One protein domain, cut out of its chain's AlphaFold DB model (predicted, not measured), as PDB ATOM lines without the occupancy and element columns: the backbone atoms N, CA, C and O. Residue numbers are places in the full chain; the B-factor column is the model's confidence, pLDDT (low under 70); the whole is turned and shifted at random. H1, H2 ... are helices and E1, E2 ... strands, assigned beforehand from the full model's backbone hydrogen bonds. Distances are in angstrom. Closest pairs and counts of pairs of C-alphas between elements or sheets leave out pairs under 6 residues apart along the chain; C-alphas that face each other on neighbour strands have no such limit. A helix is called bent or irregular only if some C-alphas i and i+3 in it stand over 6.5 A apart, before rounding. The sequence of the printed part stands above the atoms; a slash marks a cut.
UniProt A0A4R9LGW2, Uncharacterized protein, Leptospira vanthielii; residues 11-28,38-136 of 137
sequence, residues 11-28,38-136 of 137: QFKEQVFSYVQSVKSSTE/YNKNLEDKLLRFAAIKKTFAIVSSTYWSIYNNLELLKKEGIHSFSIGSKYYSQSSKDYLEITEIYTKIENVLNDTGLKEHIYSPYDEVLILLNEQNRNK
ATOM      1  N   GLN A  11      48.570  27.363 -13.809       80.44
ATOM      2  CA  GLN A  11      47.334  27.822 -13.164       80.44
ATOM      3  C   GLN A  11      47.040  29.308 -13.422       80.44
ATOM      4  O   GLN A  11      45.885  29.704 -13.561       80.44
ATOM      5  N   PHE A  12      48.070  30.153 -13.515       84.06
ATOM      6  CA  PHE A  12      47.884  31.569 -13.839       84.06
ATOM      7  C   PHE A  12      47.576  31.767 -15.317       84.06
ATOM      8  O   PHE A  12      46.741  32.609 -15.644       84.06
ATOM      9  N   LYS A  13      48.182  30.967 -16.204       86.44
ATOM     10  CA  LYS A  13      47.814  30.969 -17.624       86.44
ATOM     11  C   LYS A  13      46.331  30.654 -17.788       86.44
ATOM     12  O   LYS A  13      45.637  31.422 -18.441       86.44
ATOM     13  N   GLU A  14      45.826  29.593 -17.157       90.69
ATOM     14  CA  GLU A  14      44.406  29.214 -17.235       90.69
ATOM     15  C   GLU A  14      43.471  30.316 -16.731       90.69
ATOM     16  O   GLU A  14      42.466  30.615 -17.378       90.69
ATOM     17  N   GLN A  15      43.819  30.969 -15.619       92.00
ATOM     18  CA  GLN A  15      43.042  32.092 -15.093       92.00
ATOM     19  C   GLN A  15      43.019  33.284 -16.055       92.00
ATOM     20  O   GLN A  15      41.974  33.915 -16.229       92.00
ATOM     21  N   VAL A  16      44.155  33.603 -16.684       93.19
ATOM     22  CA  VAL A  16      44.237  34.677 -17.681       93.19
ATOM     23  C   VAL A  16      43.449  34.305 -18.935       93.19
ATOM     24  O   VAL A  16      42.637  35.106 -19.390       93.19
ATOM     25  N   PHE A  17      43.620  33.094 -19.465       93.62
ATOM     26  CA  PHE A  17      42.896  32.632 -20.649       93.62
ATOM     27  C   PHE A  17      41.385  32.613 -20.428       93.62
ATOM     28  O   PHE A  17      40.653  33.161 -21.248       93.62
ATOM     29  N   SER A  18      40.920  32.054 -19.310       95.06
ATOM     30  CA  SER A  18      39.493  32.020 -18.964       95.06
ATOM     31  C   SER A  18      38.905  33.427 -18.876       95.06
ATOM     32  O   SER A  18      37.827  33.696 -19.402       95.06
ATOM     33  N   TYR A  19      39.647  34.358 -18.272       95.88
ATOM     34  CA  TYR A  19      39.232  35.751 -18.190       95.88
ATOM     35  C   TYR A  19      39.159  36.423 -19.567       95.88
ATOM     36  O   TYR A  19      38.162  37.064 -19.886       95.88
ATOM     37  N   VAL A  20      40.172  36.233 -20.418       96.56
ATOM     38  CA  VAL A  20      40.173  36.769 -21.788       96.56
ATOM     39  C   VAL A  20      39.010  36.201 -22.600       96.56
ATOM     40  O   VAL A  20      38.377  36.950 -23.337       96.56
ATOM     41  N   GLN A  21      38.677  34.915 -22.449       96.69
ATOM     42  CA  GLN A  21      37.508  34.324 -23.111       96.69
ATOM     43  C   GLN A  21      36.190  34.934 -22.623       96.69
ATOM     44  O   GLN A  21      35.306  35.189 -23.434       96.69
ATOM     45  N   SER A  22      36.074  35.236 -21.328       97.62
ATOM     46  CA  SER A  22      34.904  35.932 -20.775       97.62
ATOM     47  C   SER A  22      34.772  37.372 -21.296       97.62
ATOM     48  O   SER A  22      33.669  37.828 -21.610       97.62
ATOM     49  N   VAL A  23      35.887  38.092 -21.463       96.81
ATOM     50  CA  VAL A  23      35.871  39.405 -22.131       96.81
ATOM     51  C   VAL A  23      35.494  39.239 -23.600       96.81
ATOM     52  O   VAL A  23      34.648  39.975 -24.099       96.81
ATOM     53  N   LYS A  24      36.034  38.216 -24.274       97.06
ATOM     54  CA  LYS A  24      35.718  37.907 -25.668       97.06
ATOM     55  C   LYS A  24      34.228  37.666 -25.882       97.06
ATOM     56  O   LYS A  24      33.662  38.269 -26.790       97.06
ATOM     57  N   SER A  25      33.577  36.870 -25.033       97.25
ATOM     58  CA  SER A  25      32.126  36.648 -25.109       97.25
ATOM     59  C   SER A  25      31.304  37.915 -24.853       97.25
ATOM     60  O   SER A  25      30.161  37.988 -25.280       97.25
ATOM     61  N   SER A  26      31.886  38.916 -24.187       96.81
ATOM     62  CA  SER A  26      31.239  40.197 -23.874       96.81
ATOM     63  C   SER A  26      31.575  41.305 -24.883       96.81
ATOM     64  O   SER A  26      31.054  42.413 -24.770       96.81
ATOM     65  N   THR A  27      32.430  41.025 -25.874       95.06
ATOM     66  CA  THR A  27      32.957  42.023 -26.823       95.06
ATOM     67  C   THR A  27      31.846  42.788 -27.526       95.06
ATOM     68  O   THR A  27      31.921  44.005 -27.633       95.06
ATOM     69  N   GLU A  28      30.801  42.101 -27.987       94.94
ATOM     70  CA  GLU A  28      29.698  42.749 -28.701       94.94
ATOM     71  C   GLU A  28      29.009  43.821 -27.842       94.94
ATOM     72  O   GLU A  28      28.790  44.935 -28.320       94.94
ATOM     73  N   TYR A  38      31.998  47.478 -34.529       95.38
ATOM     74  CA  TYR A  38      32.848  46.303 -34.384       95.38
ATOM     75  C   TYR A  38      33.991  46.291 -35.410       95.38
ATOM     76  O   TYR A  38      33.791  46.495 -36.612       95.38
ATOM     77  N   ASN A  39      35.196  46.048 -34.903       94.00
ATOM     78  CA  ASN A  39      36.423  45.979 -35.675       94.00
ATOM     79  C   ASN A  39      37.337  44.920 -35.055       94.00
ATOM     80  O   ASN A  39      37.711  45.023 -33.887       94.00
ATOM     81  N   LYS A  40      37.742  43.937 -35.865       94.06
ATOM     82  CA  LYS A  40      38.554  42.803 -35.418       94.06
ATOM     83  C   LYS A  40      39.902  43.216 -34.811       94.06
ATOM     84  O   LYS A  40      40.303  42.667 -33.794       94.06
ATOM     85  N   ASN A  41      40.566  44.226 -35.375       93.75
ATOM     86  CA  ASN A  41      41.828  44.752 -34.840       93.75
ATOM     87  C   ASN A  41      41.622  45.391 -33.453       93.75
ATOM     88  O   ASN A  41      42.428  45.196 -32.547       93.75
ATOM     89  N   LEU A  42      40.521  46.128 -33.260       94.69
ATOM     90  CA  LEU A  42      40.193  46.694 -31.950       94.69
ATOM     91  C   LEU A  42      39.833  45.614 -30.927       94.69
ATOM     92  O   LEU A  42      40.281  45.715 -29.790       94.69
ATOM     93  N   GLU A  43      39.107  44.566 -31.326       95.56
ATOM     94  CA  GLU A  43      38.872  43.401 -30.464       95.56
ATOM     95  C   GLU A  43      40.203  42.776 -30.037       95.56
ATOM     96  O   GLU A  43      40.435  42.596 -28.847       95.56
ATOM     97  N   ASP A  44      41.109  42.487 -30.971       94.56
ATOM     98  CA  ASP A  44      42.373  41.823 -30.644       94.56
ATOM     99  C   ASP A  44      43.231  42.670 -29.683       94.56
ATOM    100  O   ASP A  44      43.850  42.141 -28.754       94.56
ATOM    101  N   LYS A  45      43.220  44.002 -29.839       93.31
ATOM    102  CA  LYS A  45      43.851  44.925 -28.883       93.31
ATOM    103  C   LYS A  45      43.164  44.925 -27.521       93.31
ATOM    104  O   LYS A  45      43.858  44.888 -26.506       93.31
ATOM    105  N   LEU A  46      41.832  44.945 -27.491       95.00
ATOM    106  CA  LEU A  46      41.041  44.906 -26.263       95.00
ATOM    107  C   LEU A  46      41.298  43.608 -25.486       95.00
ATOM    108  O   LEU A  46      41.578  43.645 -24.290       95.00
ATOM    109  N   LEU A  47      41.292  42.463 -26.172       95.38
ATOM    110  CA  LEU A  47      41.609  41.159 -25.586       95.38
ATOM    111  C   LEU A  47      43.050  41.100 -25.089       95.38
ATOM    112  O   LEU A  47      43.326  40.497 -24.048       95.38
ATOM    113  N   ARG A  48      43.980  41.763 -25.788       92.25
ATOM    114  CA  ARG A  48      45.353  41.886 -25.307       92.25
ATOM    115  C   ARG A  48      45.455  42.714 -24.041       92.25
ATOM    116  O   ARG A  48      46.144  42.298 -23.111       92.25
ATOM    117  N   PHE A  49      44.751  43.835 -23.976       92.50
ATOM    118  CA  PHE A  49      44.669  44.612 -22.750       92.50
ATOM    119  C   PHE A  49      44.029  43.804 -21.613       92.50
ATOM    120  O   PHE A  49      44.577  43.787 -20.516       92.50
ATOM    121  N   ALA A  50      42.955  43.052 -21.871       94.56
ATOM    122  CA  ALA A  50      42.325  42.185 -20.875       94.56
ATOM    123  C   ALA A  50      43.299  41.148 -20.293       94.56
ATOM    124  O   ALA A  50      43.320  40.924 -19.079       94.56
ATOM    125  N   ALA A  51      44.148  40.555 -21.138       92.38
ATOM    126  CA  ALA A  51      45.194  39.644 -20.692       92.38
ATOM    127  C   ALA A  51      46.179  40.348 -19.744       92.38
ATOM    128  O   ALA A  51      46.426  39.854 -18.646       92.38
ATOM    129  N   ILE A  52      46.697  41.521 -20.133       91.00
ATOM    130  CA  ILE A  52      47.616  42.318 -19.303       91.00
ATOM    131  C   ILE A  52      46.944  42.720 -17.986       91.00
ATOM    132  O   ILE A  52      47.524  42.512 -16.924       91.00
ATOM    133  N   LYS A  53      45.706  43.225 -18.037       93.25
ATOM    134  CA  LYS A  53      44.909  43.630 -16.873       93.25
ATOM    135  C   LYS A  53      44.746  42.491 -15.875       93.25
ATOM    136  O   LYS A  53      44.970  42.679 -14.679       93.25
ATOM    137  N   LYS A  54      44.433  41.283 -16.351       93.81
ATOM    138  CA  LYS A  54      44.310  40.110 -15.480       93.81
ATOM    139  C   LYS A  54      45.647  39.667 -14.901       93.81
ATOM    140  O   LYS A  54      45.710  39.375 -13.707       93.81
ATOM    141  N   THR A  55      46.708  39.631 -15.709       90.75
ATOM    142  CA  THR A  55      48.051  39.295 -15.218       90.75
ATOM    143  C   THR A  55      48.509  40.300 -14.162       90.75
ATOM    144  O   THR A  55      48.960  39.890 -13.094       90.75
ATOM    145  N   PHE A  56      48.325  41.599 -14.407       92.31
ATOM    146  CA  PHE A  56      48.642  42.652 -13.450       92.31
ATOM    147  C   PHE A  56      47.869  42.473 -12.144       92.31
ATOM    148  O   PHE A  56      48.475  42.527 -11.081       92.31
ATOM    149  N   ALA A  57      46.563  42.190 -12.189       93.38
ATOM    150  CA  ALA A  57      45.764  41.966 -10.982       93.38
ATOM    151  C   ALA A  57      46.291  40.796 -10.123       93.38
ATOM    152  O   ALA A  57      46.408  40.921  -8.904       93.38
ATOM    153  N   ILE A  58      46.656  39.670 -10.747       91.31
ATOM    154  CA  ILE A  58      47.215  38.501 -10.042       91.31
ATOM    155  C   ILE A  58      48.578  38.836  -9.418       91.31
ATOM    156  O   ILE A  58      48.825  38.550  -8.246       91.31
ATOM    157  N   VAL A  59      49.470  39.454 -10.193       90.56
ATOM    158  CA  VAL A  59      50.840  39.723  -9.741       90.56
ATOM    159  C   VAL A  59      50.864  40.829  -8.687       90.56
ATOM    160  O   VAL A  59      51.501  40.661  -7.653       90.56
ATOM    161  N   SER A  60      50.134  41.925  -8.907       93.94
ATOM    162  CA  SER A  60      50.069  43.055  -7.971       93.94
ATOM    163  C   SER A  60      49.469  42.652  -6.626       93.94
ATOM    164  O   SER A  60      50.039  42.990  -5.593       93.94
ATOM    165  N   SER A  61      48.375  41.882  -6.609       93.44
ATOM    166  CA  SER A  61      47.790  41.390  -5.353       93.44
ATOM    167  C   SER A  61      48.770  40.528  -4.559       93.44
ATOM    168  O   SER A  61      48.907  40.712  -3.350       93.44
ATOM    169  N   THR A  62      49.500  39.638  -5.235       91.00
ATOM    170  CA  THR A  62      50.515  38.791  -4.596       91.00
ATOM    171  C   THR A  62      51.683  39.629  -4.065       91.00
ATOM    172  O   THR A  62      52.064  39.486  -2.903       91.00
ATOM    173  N   TYR A  63      52.215  40.537  -4.889       93.56
ATOM    174  CA  TYR A  63      53.310  41.438  -4.527       93.56
ATOM    175  C   TYR A  63      52.962  42.286  -3.301       93.56
ATOM    176  O   TYR A  63      53.664  42.216  -2.294       93.56
ATOM    177  N   TRP A  64      51.852  43.029  -3.352       95.06
ATOM    178  CA  TRP A  64      51.440  43.915  -2.263       95.06
ATOM    179  C   TRP A  64      51.100  43.146  -0.991       95.06
ATOM    180  O   TRP A  64      51.408  43.620   0.099       95.06
ATOM    181  N   SER A  65      50.529  41.943  -1.106       94.06
ATOM    182  CA  SER A  65      50.289  41.089   0.060       94.06
ATOM    183  C   SER A  65      51.599  40.720   0.750       94.06
ATOM    184  O   SER A  65      51.716  40.899   1.959       94.06
ATOM    185  N   ILE A  66      52.606  40.250   0.009       93.38
ATOM    186  CA  ILE A  66      53.898  39.882   0.604       93.38
ATOM    187  C   ILE A  66      54.614  41.123   1.146       93.38
ATOM    188  O   ILE A  66      55.075  41.108   2.285       93.38
ATOM    189  N   TYR A  67      54.660  42.205   0.365       94.88
ATOM    190  CA  TYR A  67      55.314  43.455   0.744       94.88
ATOM    191  C   TYR A  67      54.736  44.039   2.037       94.88
ATOM    192  O   TYR A  67      55.479  44.275   2.987       94.88
ATOM    193  N   ASN A  68      53.412  44.194   2.121       95.00
ATOM    194  CA  ASN A  68      52.762  44.767   3.299       95.00
ATOM    195  C   ASN A  68      52.958  43.894   4.547       95.00
ATOM    196  O   ASN A  68      53.152  44.431   5.636       95.00
ATOM    197  N   ASN A  69      52.947  42.562   4.403       94.56
ATOM    198  CA  ASN A  69      53.241  41.657   5.516       94.56
ATOM    199  C   ASN A  69      54.694  41.797   5.993       94.56
ATOM    200  O   ASN A  69      54.922  41.877   7.198       94.56
ATOM    201  N   LEU A  70      55.672  41.880   5.081       95.00
ATOM    202  CA  LEU A  70      57.072  42.117   5.454       95.00
ATOM    203  C   LEU A  70      57.252  43.466   6.154       95.00
ATOM    204  O   LEU A  70      57.918  43.525   7.185       95.00
ATOM    205  N   GLU A  71      56.645  44.535   5.637       94.88
ATOM    206  CA  GLU A  71      56.741  45.868   6.242       94.88
ATOM    207  C   GLU A  71      56.060  45.941   7.615       94.88
ATOM    208  O   GLU A  71      56.552  46.628   8.510       94.88
ATOM    209  N   LEU A  72      54.960  45.208   7.820       95.12
ATOM    210  CA  LEU A  72      54.312  45.099   9.127       95.12
ATOM    211  C   LEU A  72      55.195  44.338  10.124       95.12
ATOM    212  O   LEU A  72      55.468  44.842  11.208       95.12
ATOM    213  N   LEU A  73      55.682  43.155   9.746       94.19
ATOM    214  CA  LEU A  73      56.511  42.298  10.599       94.19
ATOM    215  C   LEU A  73      57.860  42.933  10.947       94.19
ATOM    216  O   LEU A  73      58.360  42.759  12.057       94.19
ATOM    217  N   LYS A  74      58.418  43.736  10.036       93.19
ATOM    218  CA  LYS A  74      59.651  44.492  10.268       93.19
ATOM    219  C   LYS A  74      59.531  45.448  11.458       93.19
ATOM    220  O   LYS A  74      60.527  45.656  12.148       93.19
ATOM    221  N   LYS A  75      58.337  45.992  11.733       93.88
ATOM    222  CA  LYS A  75      58.082  46.836  12.918       93.88
ATOM    223  C   LYS A  75      58.196  46.054  14.229       93.88
ATOM    224  O   LYS A  75      58.576  46.632  15.238       93.88
ATOM    225  N   GLU A  76      57.959  44.747  14.175       95.56
ATOM    226  CA  GLU A  76      58.069  43.805  15.296       95.56
ATOM    227  C   GLU A  76      59.447  43.108  15.353       95.56
ATOM    228  O   GLU A  76      59.640  42.154  16.104       95.56
ATOM    229  N   GLY A  77      60.417  43.532  14.529       94.50
ATOM    230  CA  GLY A  77      61.740  42.898  14.440       94.50
ATOM    231  C   GLY A  77      61.750  41.540  13.722       94.50
ATOM    232  O   GLY A  77      62.753  40.830  13.753       94.50
ATOM    233  N   ILE A  78      60.653  41.170  13.056       94.81
ATOM    234  CA  ILE A  78      60.529  39.924  12.299       94.81
ATOM    235  C   ILE A  78      60.840  40.209  10.824       94.81
ATOM    236  O   ILE A  78      60.167  40.998  10.164       94.81
ATOM    237  N   HIS A  79      61.857  39.546  10.271       92.25
ATOM    238  CA  HIS A  79      62.340  39.808   8.903       92.25
ATOM    239  C   HIS A  79      61.784  38.858   7.834       92.25
ATOM    240  O   HIS A  79      62.157  38.941   6.662       92.25
ATOM    241  N   SER A  80      60.914  37.932   8.232       93.94
ATOM    242  CA  SER A  80      60.437  36.867   7.360       93.94
ATOM    243  C   SER A  80      59.182  36.190   7.879       93.94
ATOM    244  O   SER A  80      58.984  36.125   9.090       93.94
ATOM    245  N   PHE A  81      58.424  35.561   6.989       93.75
ATOM    246  CA  PHE A  81      57.294  34.709   7.352       93.75
ATOM    247  C   PHE A  81      57.115  33.565   6.356       93.75
ATOM    248  O   PHE A  81      57.700  33.571   5.270       93.75
ATOM    249  N   SER A  82      56.300  32.577   6.716       92.50
ATOM    250  CA  SER A  82      55.945  31.464   5.838       92.50
ATOM    251  C   SER A  82      54.463  31.474   5.465       92.50
ATOM    252  O   SER A  82      53.602  31.856   6.254       92.50
ATOM    253  N   ILE A  83      54.168  31.027   4.242       88.38
ATOM    254  CA  ILE A  83      52.815  30.667   3.800       88.38
ATOM    255  C   ILE A  83      52.893  29.239   3.267       88.38
ATOM    256  O   ILE A  83      53.501  28.987   2.223       88.38
ATOM    257  N   GLY A  84      52.287  28.292   3.985       87.94
ATOM    258  CA  GLY A  84      52.423  26.869   3.670       87.94
ATOM    259  C   GLY A  84      53.891  26.434   3.720       87.94
ATOM    260  O   GLY A  84      54.565  26.641   4.724       87.94
ATOM    261  N   SER A  85      54.396  25.855   2.626       88.38
ATOM    262  CA  SER A  85      55.798  25.428   2.491       88.38
ATOM    263  C   SER A  85      56.748  26.520   1.986       88.38
ATOM    264  O   SER A  85      57.948  26.273   1.871       88.38
ATOM    265  N   LYS A  86      56.240  27.715   1.661       89.31
ATOM    266  CA  LYS A  86      57.046  28.816   1.122       89.31
ATOM    267  C   LYS A  86      57.477  29.777   2.215       89.31
ATOM    268  O   LYS A  86      56.704  30.078   3.120       89.31
ATOM    269  N   TYR A  87      58.690  30.299   2.075       91.75
ATOM    270  CA  TYR A  87      59.287  31.264   2.989       91.75
ATOM    271  C   TYR A  87      59.585  32.575   2.260       91.75
ATOM    272  O   TYR A  87      60.214  32.589   1.198       91.75
ATOM    273  N   TYR A  88      59.133  33.678   2.843       93.19
ATOM    274  CA  TYR A  88      59.245  35.012   2.277       93.19
ATOM    275  C   TYR A  88      60.082  35.909   3.182       93.19
ATOM    276  O   TYR A  88      59.837  36.018   4.381       93.19
ATOM    277  N   SER A  89      61.055  36.574   2.572       95.44
ATOM    278  CA  SER A  89      61.855  37.660   3.136       95.44
ATOM    279  C   SER A  89      62.191  38.633   2.001       95.44
ATOM    280  O   SER A  89      62.026  38.289   0.831       95.44
ATOM    281  N   GLN A  90      62.707  39.827   2.309       92.88
ATOM    282  CA  GLN A  90      63.105  40.795   1.269       92.88
ATOM    283  C   GLN A  90      64.222  40.275   0.340       92.88
ATOM    284  O   GLN A  90      64.410  40.795  -0.754       92.88
ATOM    285  N   SER A  91      64.955  39.245   0.768       93.69
ATOM    286  CA  SER A  91      66.015  38.588  -0.000       93.69
ATOM    287  C   SER A  91      65.619  37.207  -0.529       93.69
ATOM    288  O   SER A  91      66.442  36.550  -1.169       93.69
ATOM    289  N   SER A  92      64.397  36.729  -0.263       93.50
ATOM    290  CA  SER A  92      63.993  35.407  -0.731       93.50
ATOM    291  C   SER A  92      63.820  35.410  -2.248       93.50
ATOM    292  O   SER A  92      63.322  36.369  -2.840       93.50
ATOM    293  N   LYS A  93      64.221  34.305  -2.886       91.25
ATOM    294  CA  LYS A  93      64.116  34.130  -4.339       91.25
ATOM    295  C   LYS A  93      62.690  34.392  -4.839       91.25
ATOM    296  O   LYS A  93      62.512  35.158  -5.778       91.25
ATOM    297  N   ASP A  94      61.691  33.836  -4.155       89.50
ATOM    298  CA  ASP A  94      60.280  34.009  -4.511       89.50
ATOM    299  C   ASP A  94      59.836  35.482  -4.457       89.50
ATOM    300  O   ASP A  94      59.104  35.938  -5.335       89.50
ATOM    301  N   TYR A  95      60.284  36.250  -3.456       90.94
ATOM    302  CA  TYR A  95      59.955  37.675  -3.362       90.94
ATOM    303  C   TYR A  95      60.609  38.489  -4.487       90.94
ATOM    304  O   TYR A  95      59.954  39.333  -5.105       90.94
ATOM    305  N   LEU A  96      61.881  38.211  -4.787       91.88
ATOM    306  CA  LEU A  96      62.611  38.878  -5.866       91.88
ATOM    307  C   LEU A  96      61.991  38.585  -7.237       91.88
ATOM    308  O   LEU A  96      61.781  39.512  -8.017       91.88
ATOM    309  N   GLU A  97      61.622  37.332  -7.507       89.44
ATOM    310  CA  GLU A  97      60.956  36.944  -8.755       89.44
ATOM    311  C   GLU A  97      59.601  37.646  -8.926       89.44
ATOM    312  O   GLU A  97      59.313  38.195  -9.991       89.44
ATOM    313  N   ILE A  98      58.772  37.693  -7.876       89.19
ATOM    314  CA  ILE A  98      57.475  38.390  -7.929       89.19
ATOM    315  C   ILE A  98      57.675  39.892  -8.155       89.19
ATOM    316  O   ILE A  98      56.956  40.487  -8.960       89.19
ATOM    317  N   THR A  99      58.663  40.496  -7.493       91.12
ATOM    318  CA  THR A  99      59.008  41.917  -7.660       91.12
ATOM    319  C   THR A  99      59.463  42.217  -9.088       91.12
ATOM    320  O   THR A  99      59.025  43.202  -9.687       91.12
ATOM    321  N   GLU A 100      60.291  41.353  -9.676       90.69
ATOM    322  CA  GLU A 100      60.751  41.492 -11.056       90.69
ATOM    323  C   GLU A 100      59.586  41.389 -12.051       90.69
ATOM    324  O   GLU A 100      59.471  42.210 -12.964       90.69
ATOM    325  N   ILE A 101      58.692  40.411 -11.875       87.31
ATOM    326  CA  ILE A 101      57.511  40.249 -12.734       87.31
ATOM    327  C   ILE A 101      56.580  41.458 -12.597       87.31
ATOM    328  O   ILE A 101      56.124  41.986 -13.613       87.31
ATOM    329  N   TYR A 102      56.321  41.917 -11.370       90.06
ATOM    330  CA  TYR A 102      55.508  43.104 -11.107       90.06
ATOM    331  C   TYR A 102      56.065  44.331 -11.838       90.06
ATOM    332  O   TYR A 102      55.352  44.953 -12.625       90.06
ATOM    333  N   THR A 103      57.363  44.591 -11.675       91.31
ATOM    334  CA  THR A 103      58.064  45.714 -12.315       91.31
ATOM    335  C   THR A 103      58.005  45.623 -13.841       91.31
ATOM    336  O   THR A 103      57.740  46.613 -14.520       91.31
ATOM    337  N   LYS A 104      58.189  44.426 -14.418       89.31
ATOM    338  CA  LYS A 104      58.077  44.220 -15.873       89.31
ATOM    339  C   LYS A 104      56.681  44.547 -16.396       89.31
ATOM    340  O   LYS A 104      56.566  45.163 -17.451       89.31
ATOM    341  N   ILE A 105      55.630  44.140 -15.685       87.56
ATOM    342  CA  ILE A 105      54.252  44.435 -16.097       87.56
ATOM    343  C   ILE A 105      53.961  45.930 -15.963       87.56
ATOM    344  O   ILE A 105      53.361  46.500 -16.871       87.56
ATOM    345  N   GLU A 106      54.409  46.574 -14.882       90.56
ATOM    346  CA  GLU A 106      54.297  48.029 -14.743       90.56
ATOM    347  C   GLU A 106      54.978  48.770 -15.897       90.56
ATOM    348  O   GLU A 106      54.378  49.680 -16.463       90.56
ATOM    349  N   ASN A 107      56.180  48.351 -16.296       90.06
ATOM    350  CA  ASN A 107      56.882  48.954 -17.428       90.06
ATOM    351  C   ASN A 107      56.100  48.783 -18.735       90.06
ATOM    352  O   ASN A 107      55.885  49.758 -19.443       90.06
ATOM    353  N   VAL A 108      55.564  47.588 -19.011       86.75
ATOM    354  CA  VAL A 108      54.704  47.364 -20.189       86.75
ATOM    355  C   VAL A 108      53.463  48.265 -20.163       86.75
ATOM    356  O   VAL A 108      53.054  48.785 -21.201       86.75
ATOM    357  N   LEU A 109      52.848  48.463 -18.995       87.56
ATOM    358  CA  LEU A 109      51.687  49.342 -18.842       87.56
ATOM    359  C   LEU A 109      52.038  50.821 -19.047       87.56
ATOM    360  O   LEU A 109      51.256  51.542 -19.668       87.56
ATOM    361  N   ASN A 110      53.203  51.261 -18.568       88.94
ATOM    362  CA  ASN A 110      53.720  52.609 -18.802       88.94
ATOM    363  C   ASN A 110      54.020  52.839 -20.289       88.94
ATOM    364  O   ASN A 110      53.497  53.782 -20.874       88.94
ATOM    365  N   ASP A 111      54.786  51.944 -20.916       86.31
ATOM    366  CA  ASP A 111      55.224  52.067 -22.313       86.31
ATOM    367  C   ASP A 111      54.051  52.067 -23.303       86.31
ATOM    368  O   ASP A 111      54.134  52.626 -24.397       86.31
ATOM    369  N   THR A 112      52.940  51.428 -22.931       81.06
ATOM    370  CA  THR A 112      51.716  51.395 -23.742       81.06
ATOM    371  C   THR A 112      50.754  52.549 -23.452       81.06
ATOM    372  O   THR A 112      49.755  52.681 -24.160       81.06
ATOM    373  N   GLY A 113      51.025  53.379 -22.437       84.19
ATOM    374  CA  GLY A 113      50.108  54.428 -21.976       84.19
ATOM    375  C   GLY A 113      48.812  53.879 -21.369       84.19
ATOM    376  O   GLY A 113      47.807  54.577 -21.321       84.19
ATOM    377  N   LEU A 114      48.802  52.611 -20.944       84.69
ATOM    378  CA  LEU A 114      47.608  51.918 -20.446       84.69
ATOM    379  C   LEU A 114      47.573  51.808 -18.917       84.69
ATOM    380  O   LEU A 114      46.586  51.316 -18.370       84.69
ATOM    381  N   LYS A 115      48.627  52.254 -18.216       89.19
ATOM    382  CA  LYS A 115      48.705  52.193 -16.747       89.19
ATOM    383  C   LYS A 115      47.536  52.907 -16.071       89.19
ATOM    384  O   LYS A 115      46.931  52.337 -15.168       89.19
ATOM    385  N   GLU A 116      47.188  54.105 -16.529       90.00
ATOM    386  CA  GLU A 116      46.100  54.908 -15.948       90.00
ATOM    387  C   GLU A 116      44.723  54.260 -16.148       90.00
ATOM    388  O   GLU A 116      43.825  54.425 -15.328       90.00
ATOM    389  N   HIS A 117      44.587  53.429 -17.180       92.00
ATOM    390  CA  HIS A 117      43.337  52.764 -17.538       92.00
ATOM    391  C   HIS A 117      43.244  51.326 -17.023       92.00
ATOM    392  O   HIS A 117      42.271  50.627 -17.311       92.00
ATOM    393  N   ILE A 118      44.222  50.854 -16.242       92.56
ATOM    394  CA  ILE A 118      44.257  49.462 -15.774       92.56
ATOM    395  C   ILE A 118      43.011  49.083 -14.962       92.56
ATOM    396  O   ILE A 118      42.576  47.931 -14.988       92.56
ATOM    397  N   TYR A 119      42.390  50.064 -14.304       92.00
ATOM    398  CA  TYR A 119      41.152  49.903 -13.544       92.00
ATOM    399  C   TYR A 119      39.902  50.405 -14.278       92.00
ATOM    400  O   TYR A 119      38.801  50.091 -13.833       92.00
ATOM    401  N   SER A 120      40.046  51.086 -15.421       94.50
ATOM    402  CA  SER A 120      38.914  51.591 -16.205       94.50
ATOM    403  C   SER A 120      38.009  50.462 -16.725       94.50
ATOM    404  O   SER A 120      38.487  49.344 -16.989       94.50
ATOM    405  N   PRO A 121      36.708  50.741 -16.900       95.38
ATOM    406  CA  PRO A 121      35.798  49.946 -17.720       95.38
ATOM    407  C   PRO A 121      36.334  49.679 -19.140       95.38
ATOM    408  O   PRO A 121      37.163  50.420 -19.670       95.38
ATOM    409  N   TYR A 122      35.911  48.574 -19.761       96.00
ATOM    410  CA  TYR A 122      36.452  48.150 -21.063       96.00
ATOM    411  C   TYR A 122      35.967  48.994 -22.244       96.00
ATOM    412  O   TYR A 122      36.674  49.085 -23.244       96.00
ATOM    413  N   ASP A 123      34.790  49.592 -22.139       96.38
ATOM    414  CA  ASP A 123      34.226  50.551 -23.086       96.38
ATOM    415  C   ASP A 123      35.073  51.831 -23.148       96.38
ATOM    416  O   ASP A 123      35.474  52.236 -24.238       96.38
ATOM    417  N   GLU A 124      35.476  52.388 -22.000       95.25
ATOM    418  CA  GLU A 124      36.426  53.513 -21.944       95.25
ATOM    419  C   GLU A 124      37.771  53.158 -22.593       95.25
ATOM    420  O   GLU A 124      38.315  53.910 -23.405       95.25
ATOM    421  N   VAL A 125      38.302  51.971 -22.282       94.62
ATOM    422  CA  VAL A 125      39.555  51.489 -22.881       94.62
ATOM    423  C   VAL A 125      39.410  51.316 -24.392       94.62
ATOM    424  O   VAL A 125      40.332  51.619 -25.147       94.62
ATOM    425  N   LEU A 126      38.258  50.836 -24.862       94.94
ATOM    426  CA  LEU A 126      37.998  50.660 -26.285       94.94
ATOM    427  C   LEU A 126      37.968  52.004 -27.028       94.94
ATOM    428  O   LEU A 126      38.500  52.084 -28.139       94.94
ATOM    429  N   ILE A 127      37.414  53.053 -26.412       94.69
ATOM    430  CA  ILE A 127      37.443  54.426 -26.940       94.69
ATOM    431  C   ILE A 127      38.889  54.893 -27.118       94.69
ATOM    432  O   ILE A 127      39.278  55.257 -28.231       94.69
ATOM    433  N   LEU A 128      39.715  54.761 -26.079       92.56
ATOM    434  CA  LEU A 128      41.136  55.110 -26.132       92.56
ATOM    435  C   LEU A 128      41.881  54.343 -27.240       92.56
ATOM    436  O   LEU A 128      42.611  54.924 -28.043       92.56
ATOM    437  N   LEU A 129      41.687  53.023 -27.322       91.75
ATOM    438  CA  LEU A 129      42.339  52.185 -28.334       91.75
ATOM    439  C   LEU A 129      41.924  52.566 -29.764       91.75
ATOM    440  O   LEU A 129      42.723  52.428 -30.699       91.75
ATOM    441  N   ASN A 130      40.684  53.026 -29.945       93.06
ATOM    442  CA  ASN A 130      40.169  53.530 -31.212       93.06
ATOM    443  C   ASN A 130      40.798  54.880 -31.587       93.06
ATOM    444  O   ASN A 130      41.224  55.041 -32.730       93.06
ATOM    445  N   GLU A 131      40.948  55.806 -30.641       91.38
ATOM    446  CA  GLU A 131      41.650  57.081 -30.855       91.38
ATOM    447  C   GLU A 131      43.121  56.866 -31.227       91.38
ATOM    448  O   GLU A 131      43.598  57.387 -32.237       91.38
ATOM    449  N   GLN A 132      43.823  55.996 -30.497       87.00
ATOM    450  CA  GLN A 132      45.203  55.615 -30.813       87.00
ATOM    451  C   GLN A 132      45.339  54.966 -32.198       87.00
ATOM    452  O   GLN A 132      46.382  55.084 -32.838       87.00
ATOM    453  N   ASN A 133      44.311  54.253 -32.671       84.75
ATOM    454  CA  ASN A 133      44.301  53.670 -34.013       84.75
ATOM    455  C   ASN A 133      44.127  54.719 -35.115       84.75
ATOM    456  O   ASN A 133      44.656  54.523 -36.202       84.75
ATOM    457  N   ARG A 134      43.395  55.805 -34.846       83.88
ATOM    458  CA  ARG A 134      43.179  56.906 -35.798       83.88
ATOM    459  C   ARG A 134      44.391  57.827 -35.918       83.88
ATOM    460  O   ARG A 134      44.601  58.403 -36.975       83.88
ATOM    461  N   ASN A 135      45.182  57.934 -34.852       73.62
ATOM    462  CA  ASN A 135      46.358  58.802 -34.781       73.62
ATOM    463  C   ASN A 135      47.663  58.122 -35.235       73.62
ATOM    464  O   ASN A 135      48.736  58.708 -35.095       73.62
ATOM    465  N   LYS A 136      47.601  56.887 -35.756       60.78
ATOM    466  CA  LYS A 136      48.751  56.269 -36.427       60.78
ATOM    467  C   LYS A 136      48.793  56.747 -37.887       60.78
ATOM    468  O   LYS A 136      47.775  56.581 -38.557       60.78
TER     469      LYS A 136
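What this domain is: This is residues 11 to 28 and 38 to 136 of the 137 residues of an uncharacterized protein of Leptospira vanthielii (UniProt A0A4R9LGW2). One very long helix, H2, makes the long axis of a rod, and three shorter helices, H1, H3 and H4, each cross a part of it at a steep tilt without touching one another. H4 packs near the first end of H2, H1 crosses its first half, H3 crosses nearer its middle, and the small hairpin E1 and E2 lies near its last turns. The printed part has 117 residues, with four named helices and two named strands in the order H1, H2, E1, E2, H3, H4; the sheet, of order E1 - E2, is antiparallel and the class is mostly helix. The whole is loose, with a radius of gyration of the C-alphas of 17.6 A and spans of 56 by 27 by 20 A.

Where its parts are: H1 is residues 11 to 28, 27.8 A from first to last C-alpha, beginning at C-alpha 11 (47.334, 27.822, -13.164). H1 is irregular: C-alphas 25 and 28 are 7.5 A apart. H2, residues 40 to 75, is 52.3 A long and ends at C-alpha 75 (58.082, 46.836, 12.918). Strands E1, residues 80 to 83, and E2, residues 86 to 89, follow. H3 is residues 93 to 111, 26.9 A long. H4, residues 122 to 134, is 18.4 A long and ends at C-alpha 134 (43.179, 56.906, -35.798).

How they stand to each other: H2 is the hub and touches the three other helices, each running opposite ways to it. H1 touches residues 43 to 58 of H2 at a steep tilt of 42 degrees; the closest C-alphas, of Val 16 and Lys 54, are 5.9 A apart. H3 touches residues 52 to 66 of H2, also at a steep tilt of 42 degrees, closest at the C-alphas of Val 59 and Tyr 102, 5.9 A. H4 touches residues 42 to 46 of H2 at a steep tilt of 57 degrees, closest at the C-alphas of Leu 46 and Leu 126, 6.5 A. H1 is apart from H3 and from H4, and H3 and H4 are apart. E1 and E2 form an antiparallel hairpin, with N 81 and O 88 at 3.0 A and N 88 and O 81 at 2.8 A, within hydrogen-bond range. The closest C-alphas of H2 and E1, of Leu 70 and Ser 80, are 6.5 A apart; those of E2 and H3, of Tyr 88 and Tyr 95, are 6.3 A apart. Every O i to N i+4 pair is within hydrogen-bond range in H3 and H4, against 13 of 14 in H1 and 31 of 32 in H2.

The domain as a whole: The two C-alphas farthest apart, of Tyr 38 and Gly 77, are 56.8 A from each other. Residues 29 to 37 are not printed, and C-alphas 28 and 38 are 7.4 A apart across this cut, which lies in the link from H1 to H2. Of the links printed whole, H3 to H4 is short, with 10 residues, and the others are tight. The mean pLDDT of the printed part is 91.8, and residue 136 alone is under 70.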